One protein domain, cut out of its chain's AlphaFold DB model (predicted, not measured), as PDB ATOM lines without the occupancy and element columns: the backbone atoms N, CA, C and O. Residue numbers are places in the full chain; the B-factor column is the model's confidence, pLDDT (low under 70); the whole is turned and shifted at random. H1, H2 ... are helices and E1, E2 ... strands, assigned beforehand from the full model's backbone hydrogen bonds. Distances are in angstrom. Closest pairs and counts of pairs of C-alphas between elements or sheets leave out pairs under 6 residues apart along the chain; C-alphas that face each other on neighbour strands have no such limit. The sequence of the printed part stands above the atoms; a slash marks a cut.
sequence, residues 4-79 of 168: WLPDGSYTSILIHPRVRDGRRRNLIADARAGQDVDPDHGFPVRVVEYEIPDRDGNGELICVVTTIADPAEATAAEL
ATOM      1  N   TRP A   4     230.192 171.410 111.757       92.69
ATOM      2  CA  TRP A   4     230.300 170.622 112.982       92.69
ATOM      3  C   TRP A   4     231.669 170.798 113.630       92.69
ATOM      4  O   TRP A   4     232.702 170.749 112.965       92.69
ATOM      5  N   LEU A   5     231.660 170.930 114.948       92.19
ATOM      6  CA  LEU A   5     232.837 171.066 115.789       92.19
ATOM      7  C   LEU A   5     233.241 169.697 116.372       92.19
ATOM      8  O   LEU A   5     232.414 168.783 116.443       92.19
ATOM      9  N   PRO A   6     234.503 169.530 116.819       93.69
ATOM     10  CA  PRO A   6     235.021 168.239 117.284       93.69
ATOM     11  C   PRO A   6     234.274 167.612 118.466       93.69
ATOM     12  O   PRO A   6     234.354 166.402 118.656       93.69
ATOM     13  N   ASP A   7     233.555 168.407 119.259       94.25
ATOM     14  CA  ASP A   7     232.808 167.934 120.427       94.25
ATOM     15  C   ASP A   7     231.320 167.665 120.148       94.25
ATOM     16  O   ASP A   7     230.527 167.522 121.077       94.25
ATOM     17  N   GLY A   8     230.938 167.591 118.869       93.75
ATOM     18  CA  GLY A   8     229.577 167.255 118.442       93.75
ATOM     19  C   GLY A   8     228.596 168.427 118.477       93.75
ATOM     20  O   GLY A   8     227.426 168.244 118.167       93.75
ATOM     21  N   SER A   9     229.049 169.632 118.814       96.06
ATOM     22  CA  SER A   9     228.291 170.869 118.593       96.06
ATOM     23  C   SER A   9     228.470 171.388 117.160       96.06
ATOM     24  O   SER A   9     229.291 170.867 116.404       96.06
ATOM     25  N   TYR A  10     227.726 172.417 116.757       94.44
ATOM     26  CA  TYR A  10     227.876 173.016 115.427       94.44
ATOM     27  C   TYR A  10     227.663 174.531 115.428       94.44
ATOM     28  O   TYR A  10     226.972 175.078 116.287       94.44
ATOM     29  N   THR A  11     228.250 175.227 114.454       91.56
ATOM     30  CA  THR A  11     228.069 176.675 114.294       91.56
ATOM     31  C   THR A  11     226.832 176.996 113.448       91.56
ATOM     32  O   THR A  11     226.428 176.258 112.540       91.56
ATOM     33  N   SER A  12     226.183 178.109 113.777       90.38
ATOM     34  CA  SER A  12     224.994 178.626 113.104       90.38
ATOM     35  C   SER A  12     224.966 180.158 113.178       90.38
ATOM     36  O   SER A  12     225.878 180.793 113.701       90.38
ATOM     37  N   ILE A  13     223.920 180.775 112.634       88.81
ATOM     38  CA  ILE A  13     223.710 182.223 112.679       88.81
ATOM     39  C   ILE A  13     222.257 182.535 113.034       88.81
ATOM     40  O   ILE A  13     221.319 182.053 112.393       88.81
ATOM     41  N   LEU A  14     222.065 183.394 114.034       89.38
ATOM     42  CA  LEU A  14     220.776 184.008 114.325       89.38
ATOM     43  C   LEU A  14     220.624 185.265 113.477       89.38
ATOM     44  O   LEU A  14     221.313 186.257 113.684       89.38
ATOM     45  N   ILE A  15     219.716 185.229 112.506       89.38
ATOM     46  CA  ILE A  15     219.498 186.343 111.576       89.38
ATOM     47  C   ILE A  15     218.353 187.215 112.075       89.38
ATOM     48  O   ILE A  15     217.256 186.714 112.341       89.38
ATOM     49  N   HIS A  16     218.568 188.530 112.110       87.31
ATOM     50  CA  HIS A  16     217.542 189.471 112.538       87.31
ATOM     51  C   HIS A  16     216.293 189.366 111.623       87.31
ATOM     52  O   HIS A  16     216.425 189.387 110.394       87.31
ATOM     53  N   PRO A  17     215.051 189.322 112.157       86.19
ATOM     54  CA  PRO A  17     213.829 189.139 111.351       86.19
ATOM     55  C   PRO A  17     213.588 190.189 110.255       86.19
ATOM     56  O   PRO A  17     212.812 189.971 109.331       86.19
ATOM     57  N   ARG A  18     214.252 191.346 110.354       85.38
ATOM     58  CA  ARG A  18     214.143 192.469 109.407       85.38
ATOM     59  C   ARG A  18     214.955 192.241 108.124       85.38
ATOM     60  O   ARG A  18     214.770 192.967 107.148       85.38
ATOM     61  N   VAL A  19     215.843 191.247 108.110       84.44
ATOM     62  CA  VAL A  19     216.676 190.916 106.953       84.44
ATOM     63  C   VAL A  19     215.879 190.089 105.942       84.44
ATOM     64  O   VAL A  19     215.432 188.982 106.243       84.44
ATOM     65  N   ARG A  20     215.751 190.618 104.718       81.25
ATOM     66  CA  ARG A  20     215.049 189.982 103.588       81.25
ATOM     67  C   ARG A  20     215.852 188.838 102.956       81.25
ATOM     68  O   ARG A  20     217.083 188.874 102.939       81.25
ATOM     69  N   ASP A  21     215.152 187.880 102.352       72.75
ATOM     70  CA  ASP A  21     215.667 186.571 101.906       72.75
ATOM     71  C   ASP A  21     216.953 186.578 101.073       72.75
ATOM     72  O   ASP A  21     217.820 185.728 101.283       72.75
ATOM     73  N   GLY A  22     217.118 187.536 100.156       74.94
ATOM     74  CA  GLY A  22     218.338 187.642  99.345       74.94
ATOM     75  C   GLY A  22     219.585 187.936 100.185       74.94
ATOM     76  O   GLY A  22     220.642 187.360  99.950       74.94
ATOM     77  N   ARG A  23     219.443 188.770 101.221       80.06
ATOM     78  CA  ARG A  23     220.536 189.127 102.133       80.06
ATOM     79  C   ARG A  23     220.782 188.045 103.185       80.06
ATOM     80  O   ARG A  23     221.922 187.859 103.591       80.06
ATOM     81  N   ARG A  24     219.750 187.277 103.565       80.06
ATOM     82  CA  ARG A  24     219.875 186.138 104.499       80.06
ATOM     83  C   ARG A  24     220.871 185.096 103.988       80.06
ATOM     84  O   ARG A  24     221.703 184.627 104.753       80.06
ATOM     85  N   ARG A  25     220.796 184.744 102.698       80.19
ATOM     86  CA  ARG A  25     221.707 183.760 102.089       80.19
ATOM     87  C   ARG A  25     223.166 184.206 102.135       80.19
ATOM     88  O   ARG A  25     224.014 183.382 102.454       80.19
ATOM     89  N   ASN A  26     223.427 185.484 101.865       82.44
ATOM     90  CA  ASN A  26     224.778 186.036 101.917       82.44
ATOM     91  C   ASN A  26     225.317 186.011 103.349       82.44
ATOM     92  O   ASN A  26     226.365 185.434 103.566       82.44
ATOM     93  N   LEU A  27     224.538 186.461 104.339       81.94
ATOM     94  CA  LEU A  27     224.971 186.437 105.745       81.94
ATOM     95  C   LEU A  27     225.309 185.027 106.248       81.94
ATOM     96  O   LEU A  27     226.257 184.853 107.000       81.94
ATOM     97  N   ILE A  28     224.554 184.007 105.826       80.94
ATOM     98  CA  ILE A  28     224.872 182.609 106.160       80.94
ATOM     99  C   ILE A  28     226.192 182.179 105.509       80.94
ATOM    100  O   ILE A  28     226.952 181.426 106.113       80.94
ATOM    101  N   ALA A  29     226.446 182.602 104.270       81.06
ATOM    102  CA  ALA A  29     227.686 182.289 103.572       81.06
ATOM    103  C   ALA A  29     228.888 183.007 104.206       81.06
ATOM    104  O   ALA A  29     229.901 182.359 104.451       81.06
ATOM    105  N   ASP A  30     228.735 184.290 104.535       82.50
ATOM    106  CA  ASP A  30     229.757 185.125 105.170       82.50
ATOM    107  C   ASP A  30     230.119 184.558 106.554       82.50
ATOM    108  O   ASP A  30     231.290 184.298 106.830       82.50
ATOM    109  N   ALA A  31     229.113 184.221 107.373       79.31
ATOM    110  CA  ALA A  31     229.313 183.584 108.676       79.31
ATOM    111  C   ALA A  31     230.068 182.249 108.566       79.31
ATOM    112  O   ALA A  31     231.000 181.991 109.322       79.31
ATOM    113  N   ARG A  32     229.707 181.403 107.589       74.88
ATOM    114  CA  ARG A  32     230.407 180.130 107.330       74.88
ATOM    115  C   ARG A  32     231.837 180.318 106.838       74.88
ATOM    116  O   ARG A  32     232.661 179.435 107.030       74.88
ATOM    117  N   ALA A  33     232.123 181.430 106.173       80.12
ATOM    118  CA  ALA A  33     233.468 181.778 105.740       80.12
ATOM    119  C   ALA A  33     234.312 182.391 106.876       80.12
ATOM    120  O   ALA A  33     235.442 182.806 106.622       80.12
ATOM    121  N   GLY A  34     233.777 182.470 108.103       74.25
ATOM    122  CA  GLY A  34     234.434 183.116 109.240       74.25
ATOM    123  C   GLY A  34     234.562 184.631 109.073       74.25
ATOM    124  O   GLY A  34     235.428 185.244 109.695       74.25
ATOM    125  N   GLN A  35     233.753 185.233 108.197       80.62
ATOM    126  CA  GLN A  35     233.738 186.677 108.012       80.62
ATOM    127  C   GLN A  35     232.931 187.343 109.119       80.62
ATOM    128  O   GLN A  35     231.987 186.765 109.660       80.62
ATOM    129  N   ASP A  36     233.308 188.580 109.426       80.44
ATOM    130  CA  ASP A  36     232.587 189.385 110.398       80.44
ATOM    131  C   ASP A  36     231.166 189.663 109.894       80.44
ATOM    132  O   ASP A  36     230.955 190.102 108.758       80.44
ATOM    133  N   VAL A  37     230.185 189.364 110.739       82.56
ATOM    134  CA  VAL A  37     228.773 189.555 110.429       82.56
ATOM    135  C   VAL A  37     228.318 190.798 111.159       82.56
ATOM    136  O   VAL A  37     228.394 190.864 112.381       82.56
ATOM    137  N   ASP A  38     227.794 191.760 110.403       83.88
ATOM    138  CA  ASP A  38     227.204 192.965 110.976       83.88
ATOM    139  C   ASP A  38     226.129 192.594 112.029       83.88
ATOM    140  O   ASP A  38     225.118 191.972 111.663       83.88
ATOM    141  N   PRO A  39     226.319 192.988 113.306       81.31
ATOM    142  CA  PRO A  39     225.404 192.700 114.411       81.31
ATOM    143  C   PRO A  39     223.952 193.124 114.155       81.31
ATOM    144  O   PRO A  39     223.019 192.485 114.641       81.31
ATOM    145  N   ASP A  40     223.724 194.167 113.353       84.50
ATOM    146  CA  ASP A  40     222.367 194.622 113.018       84.50
ATOM    147  C   ASP A  40     221.630 193.642 112.084       84.50
ATOM    148  O   ASP A  40     220.399 193.685 111.933       84.50
ATOM    149  N   HIS A  41     222.373 192.734 111.448       84.94
ATOM    150  CA  HIS A  41     221.866 191.783 110.469       84.94
ATOM    151  C   HIS A  41     221.874 190.337 110.976       84.94
ATOM    152  O   HIS A  41     220.962 189.573 110.634       84.94
ATOM    153  N   GLY A  42     222.830 189.954 111.818       86.69
ATOM    154  CA  GLY A  42     222.826 188.648 112.460       86.69
ATOM    155  C   GLY A  42     223.990 188.426 113.413       86.69
ATOM    156  O   GLY A  42     224.945 189.188 113.437       86.69
ATOM    157  N   PHE A  43     223.890 187.351 114.190       87.38
ATOM    158  CA  PHE A  43     224.878 186.974 115.191       87.38
ATOM    159  C   PHE A  43     225.312 185.524 114.979       87.38
ATOM    160  O   PHE A  43     224.443 184.641 114.974       87.38
ATOM    161  N   PRO A  44     226.616 185.249 114.795       87.88
ATOM    162  CA  PRO A  44     227.114 183.885 114.801       87.88
ATOM    163  C   PRO A  44     226.892 183.272 116.187       87.88
ATOM    164  O   PRO A  44     227.053 183.930 117.215       87.88
ATOM    165  N   VAL A  45     226.483 182.012 116.204       92.06
ATOM    166  CA  VAL A  45     226.192 181.260 117.423       92.06
ATOM    167  C   VAL A  45     226.715 179.843 117.297       92.06
ATOM    168  O   VAL A  45     226.916 179.322 116.200       92.06
ATOM    169  N   ARG A  46     226.869 179.195 118.442       94.56
ATOM    170  CA  ARG A  46     227.106 177.765 118.536       94.56
ATOM    171  C   ARG A  46     225.872 177.081 119.094       94.56
ATOM    172  O   ARG A  46     225.198 177.617 119.975       94.56
ATOM    173  N   VAL A  47     225.574 175.909 118.556       96.31
ATOM    174  CA  VAL A  47     224.427 175.093 118.928       96.31
ATOM    175  C   VAL A  47     224.920 173.773 119.503       96.31
ATOM    176  O   VAL A  47     225.759 173.098 118.906       96.31
ATOM    177  N   VAL A  48     224.392 173.427 120.673       96.56
ATOM    178  CA  VAL A  48     224.615 172.156 121.359       96.56
ATOM    179  C   VAL A  48     223.277 171.443 121.465       96.56
ATOM    180  O   VAL A  48     222.312 172.010 121.973       96.56
ATOM    181  N   GLU A  49     223.223 170.202 120.999       95.25
ATOM    182  CA  GLU A  49     222.037 169.356 121.090       95.25
ATOM    183  C   GLU A  49     222.322 168.171 122.009       95.25
ATOM    184  O   GLU A  49     223.379 167.547 121.915       95.25
ATOM    185  N   TYR A  50     221.393 167.874 122.913       91.44
ATOM    186  CA  TYR A  50     221.465 166.695 123.770       91.44
ATOM    187  C   TYR A  50     220.065 166.169 124.080       91.44
ATOM    188  O   TYR A  50     219.097 166.926 124.109       91.44
ATOM    189  N   GLU A  51     219.958 164.864 124.310       88.62
ATOM    190  CA  GLU A  51     218.695 164.220 124.663       88.62
ATOM    191  C   GLU A  51     218.612 164.016 126.174       88.62
ATOM    192  O   GLU A  51     219.536 163.487 126.797       88.62
ATOM    193  N   ILE A  52     217.488 164.416 126.765       82.19
ATOM    194  CA  ILE A  52     217.135 164.022 128.125       82.19
ATOM    195  C   ILE A  52     216.276 162.761 128.011       82.19
ATOM    196  O   ILE A  52     215.195 162.826 127.420       82.19
ATOM    197  N   PRO A  53     216.719 161.610 128.545       78.12
ATOM    198  CA  PRO A  53     215.891 160.418 128.545       78.12
ATOM    199  C   PRO A  53     214.655 160.655 129.419       78.12
ATOM    200  O   PRO A  53     214.770 160.900 130.620       78.12
ATOM    201  N   ASP A  54     213.471 160.574 128.815       73.69
ATOM    202  CA  ASP A  54     212.210 160.585 129.551       73.69
ATOM    203  C   ASP A  54     211.993 159.238 130.265       73.69
ATOM    204  O   ASP A  54     212.454 158.185 129.807       73.69
ATOM    205  N   ARG A  55     211.250 159.247 131.376       55.16
ATOM    206  CA  ARG A  55     210.771 158.023 132.039       55.16
ATOM    207  C   ARG A  55     209.805 157.226 131.155       55.16
ATOM    208  O   ARG A  55     209.742 156.009 131.322       55.16
ATOM    209  N   ASP A  56     209.131 157.883 130.206       63.00
ATOM    210  CA  ASP A  56     208.129 157.278 129.316       63.00
ATOM    211  C   ASP A  56     208.669 156.927 127.908       63.00
ATOM    212  O   ASP A  56     207.913 156.521 127.024       63.00
ATOM    213  N   GLY A  57     209.989 157.011 127.694       58.22
ATOM    214  CA  GLY A  57     210.664 156.444 126.517       58.22
ATOM    215  C   GLY A  57     210.710 157.316 125.257       58.22
ATOM    216  O   GLY A  57     211.307 156.890 124.270       58.22
ATOM    217  N   ASN A  58     210.155 158.531 125.280       68.06
ATOM    218  CA  ASN A  58     210.377 159.548 124.246       68.06
ATOM    219  C   ASN A  58     211.329 160.610 124.800       68.06
ATOM    220  O   ASN A  58     210.888 161.546 125.457       68.06
ATOM    221  N   GLY A  59     212.634 160.448 124.571       73.25
ATOM    222  CA  GLY A  59     213.618 161.452 124.978       73.25
ATOM    223  C   GLY A  59     213.281 162.840 124.421       73.25
ATOM    224  O   GLY A  59     212.832 162.969 123.280       73.25
ATOM    225  N   GLU A  60     213.480 163.878 125.230       85.19
ATOM    226  CA  GLU A  60     213.325 165.265 124.793       85.19
ATOM    227  C   GLU A  60     214.659 165.760 124.223       85.19
ATOM    228  O   GLU A  60     215.675 165.759 124.921       85.19
ATOM    229  N   LEU A  61     214.662 166.192 122.957       89.50
ATOM    230  CA  LEU A  61     215.819 166.849 122.354       89.50
ATOM    231  C   LEU A  61     215.879 168.305 122.820       89.50
ATOM    232  O   LEU A  61     215.032 169.124 122.457       89.50
ATOM    233  N   ILE A  62     216.920 168.638 123.571       91.56
ATOM    234  CA  ILE A  62     217.207 169.998 124.009       91.56
ATOM    235  C   ILE A  62     218.245 170.621 123.081       91.56
ATOM    236  O   ILE A  62     219.308 170.052 122.840       91.56
ATOM    237  N   CYS A  63     217.942 171.824 122.593       94.44
ATOM    238  CA  CYS A  63     218.821 172.628 121.750       94.44
ATOM    239  C   CYS A  63     219.247 173.890 122.515       94.44
ATOM    240  O   CYS A  63     218.425 174.764 122.807       94.44
ATOM    241  N   VAL A  64     220.533 173.984 122.853       94.94
ATOM    242  CA  VAL A  64     221.138 175.132 123.535       94.94
ATOM    243  C   VAL A  64     221.870 175.985 122.510       94.94
ATOM    244  O   VAL A  64     222.803 175.526 121.857       94.94
ATOM    245  N   VAL A  65     221.464 177.249 122.392       95.38
ATOM    246  CA  VAL A  65     222.118 178.244 121.535       95.38
ATOM    247  C   VAL A  65     222.939 179.184 122.409       95.38
ATOM    248  O   VAL A  65     222.408 179.777 123.347       95.38
ATOM    249  N   THR A  66     224.226 179.329 122.100       94.56
ATOM    250  CA  THR A  66     225.162 180.139 122.888       94.56
ATOM    251  C   THR A  66     226.041 181.026 122.010       94.56
ATOM    252  O   THR A  66     226.296 180.730 120.842       94.56
ATOM    253  N   THR A  67     226.525 182.119 122.597       92.44
ATOM    254  CA  THR A  67     227.559 182.988 122.021       92.44
ATOM    255  C   THR A  67     228.977 182.527 122.368       92.44
ATOM    256  O   THR A  67     229.930 183.097 121.848       92.44
ATOM    257  N   ILE A  68     229.140 181.509 123.224       93.88
ATOM    258  CA  ILE A  68     230.440 180.869 123.487       93.88
ATOM    259  C   ILE A  68     230.763 179.967 122.292       93.88
ATOM    260  O   ILE A  68     230.302 178.827 122.211       93.88
ATOM    261  N   ALA A  69     231.480 180.520 121.313       90.56
ATOM    262  CA  ALA A  69     231.699 179.877 120.021       90.56
ATOM    263  C   ALA A  69     232.844 178.850 120.029       90.56
ATOM    264  O   ALA A  69     232.802 177.908 119.241       90.56
ATOM    265  N   ASP A  70     233.833 179.004 120.912       90.94
ATOM    266  CA  ASP A  70     235.017 178.144 120.969       90.94
ATOM    267  C   ASP A  70     234.808 176.944 121.922       90.94
ATOM    268  O   ASP A  70     234.559 177.146 123.116       90.94
ATOM    269  N   PRO A  71     234.926 175.686 121.444       94.81
ATOM    270  CA  PRO A  71     234.952 174.496 122.297       94.81
ATOM    271  C   PRO A  71     236.037 174.491 123.379       94.81
ATOM    272  O   PRO A  71     235.879 173.781 124.369       94.81
ATOM    273  N   ALA A  72     237.127 175.246 123.207       95.06
ATOM    274  CA  ALA A  72     238.177 175.372 124.213       95.06
ATOM    275  C   ALA A  72     237.778 176.278 125.394       95.06
ATOM    276  O   ALA A  72     238.340 176.130 126.477       95.06
ATOM    277  N   GLU A  73     236.822 177.196 125.204       95.94
ATOM    278  CA  GLU A  73     236.284 178.038 126.282       95.94
ATOM    279  C   GLU A  73     235.220 177.307 127.108       95.94
ATOM    280  O   GLU A  73     235.189 177.436 128.331       95.94
ATOM    281  N   ALA A  74     234.343 176.550 126.442       96.69
ATOM    282  CA  ALA A  74     233.384 175.660 127.087       96.69
ATOM    283  C   ALA A  74     233.021 174.510 126.145       96.69
ATOM    284  O   ALA A  74     232.604 174.721 125.002       96.69
ATOM    285  N   THR A  75     233.120 173.282 126.632       97.12
ATOM    286  CA  THR A  75     232.723 172.093 125.875       97.12
ATOM    287  C   THR A  75     231.201 172.004 125.733       97.12
ATOM    288  O   THR A  75     230.439 172.546 126.537       97.12
ATOM    289  N   ALA A  76     230.727 171.262 124.729       96.56
ATOM    290  CA  ALA A  76     229.308 170.953 124.565       96.56
ATOM    291  C   ALA A  76     228.700 170.332 125.838       96.56
ATOM    292  O   ALA A  76     227.588 170.681 126.233       96.56
ATOM    293  N   ALA A  77     229.451 169.465 126.523       95.06
ATOM    294  CA  ALA A  77     229.025 168.834 127.768       95.06
ATOM    295  C   ALA A  77     228.882 169.836 128.927       95.06
ATOM    296  O   ALA A  77     227.889 169.790 129.650       95.06
ATOM    297  N   GLU A  78     229.825 170.766 129.090       95.56
ATOM    298  CA  GLU A  78     229.736 171.820 130.112       95.56
ATOM    299  C   GLU A  78     228.567 172.769 129.846       95.56
ATOM    300  O   GLU A  78     227.858 173.146 130.777       95.56
ATOM    301  N   LEU A  79     228.318 173.112 128.579       95.62
ATOM    302  CA  LEU A  79     227.168 173.927 128.180       95.62
ATOM    303  C   LEU A  79     225.841 173.212 128.462       95.62
ATOM    304  O   LEU A  79     224.919 173.830 128.999       95.62
TER     305      LEU A  79
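What this domain is: This is residues 4 to 79 of the 168 residues of an uncharacterized protein of Saccharothrix tamanrassetensis (UniProt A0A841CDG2). A long, strongly twisted sheet of three strands has H1 over E1 near one end, and the E2-E3 hairpin reaches the far end; short H2 only grazes the sheet. The 76 printed residues include named elements E1 H1 E2 E3 H2 in chain order; the sheet, E1 - E2 - E3, is antiparallel and the class mixed. The whole is loose, radius of gyration of the C-alphas 14.8 A, spans 44 by 28 by 17 A.

How they stand to each other: E2, residues 42 to 52, neighbours E1, residues 10 to 15; N 12 and O 45 are 2.8 A apart. E2 and E3, residues 60 to 66, form a hairpin; N 48 and O 64 are 2.9 A apart. H1, residues 21 to 32, is over E1, height over the sheet 8.5 A; its closest C-alphas to E1 are Ile 28 and Ile 13, 6.6 A. In H1, 7 of 8 O i to N i+4 pairs are within hydrogen-bond range; H2, residues 76 to 79, is too short for any. H1 and H2 are apart.

Where its parts are: E1 starts at C-alpha 10 (227.876, 173.016, 115.427), length 16.2 A; H1 17.0 A, E2 29.7 A, E3 19.1 A; H2, 5.1 A, ends at C-alpha 79 (227.168, 173.927, 128.180).

The domain as a whole: The farthest C-alphas, Gly 22 and Arg 55, are 44.8 A apart. The printed part has no cut and no long link; residues 55 to 58 have pLDDT under 70.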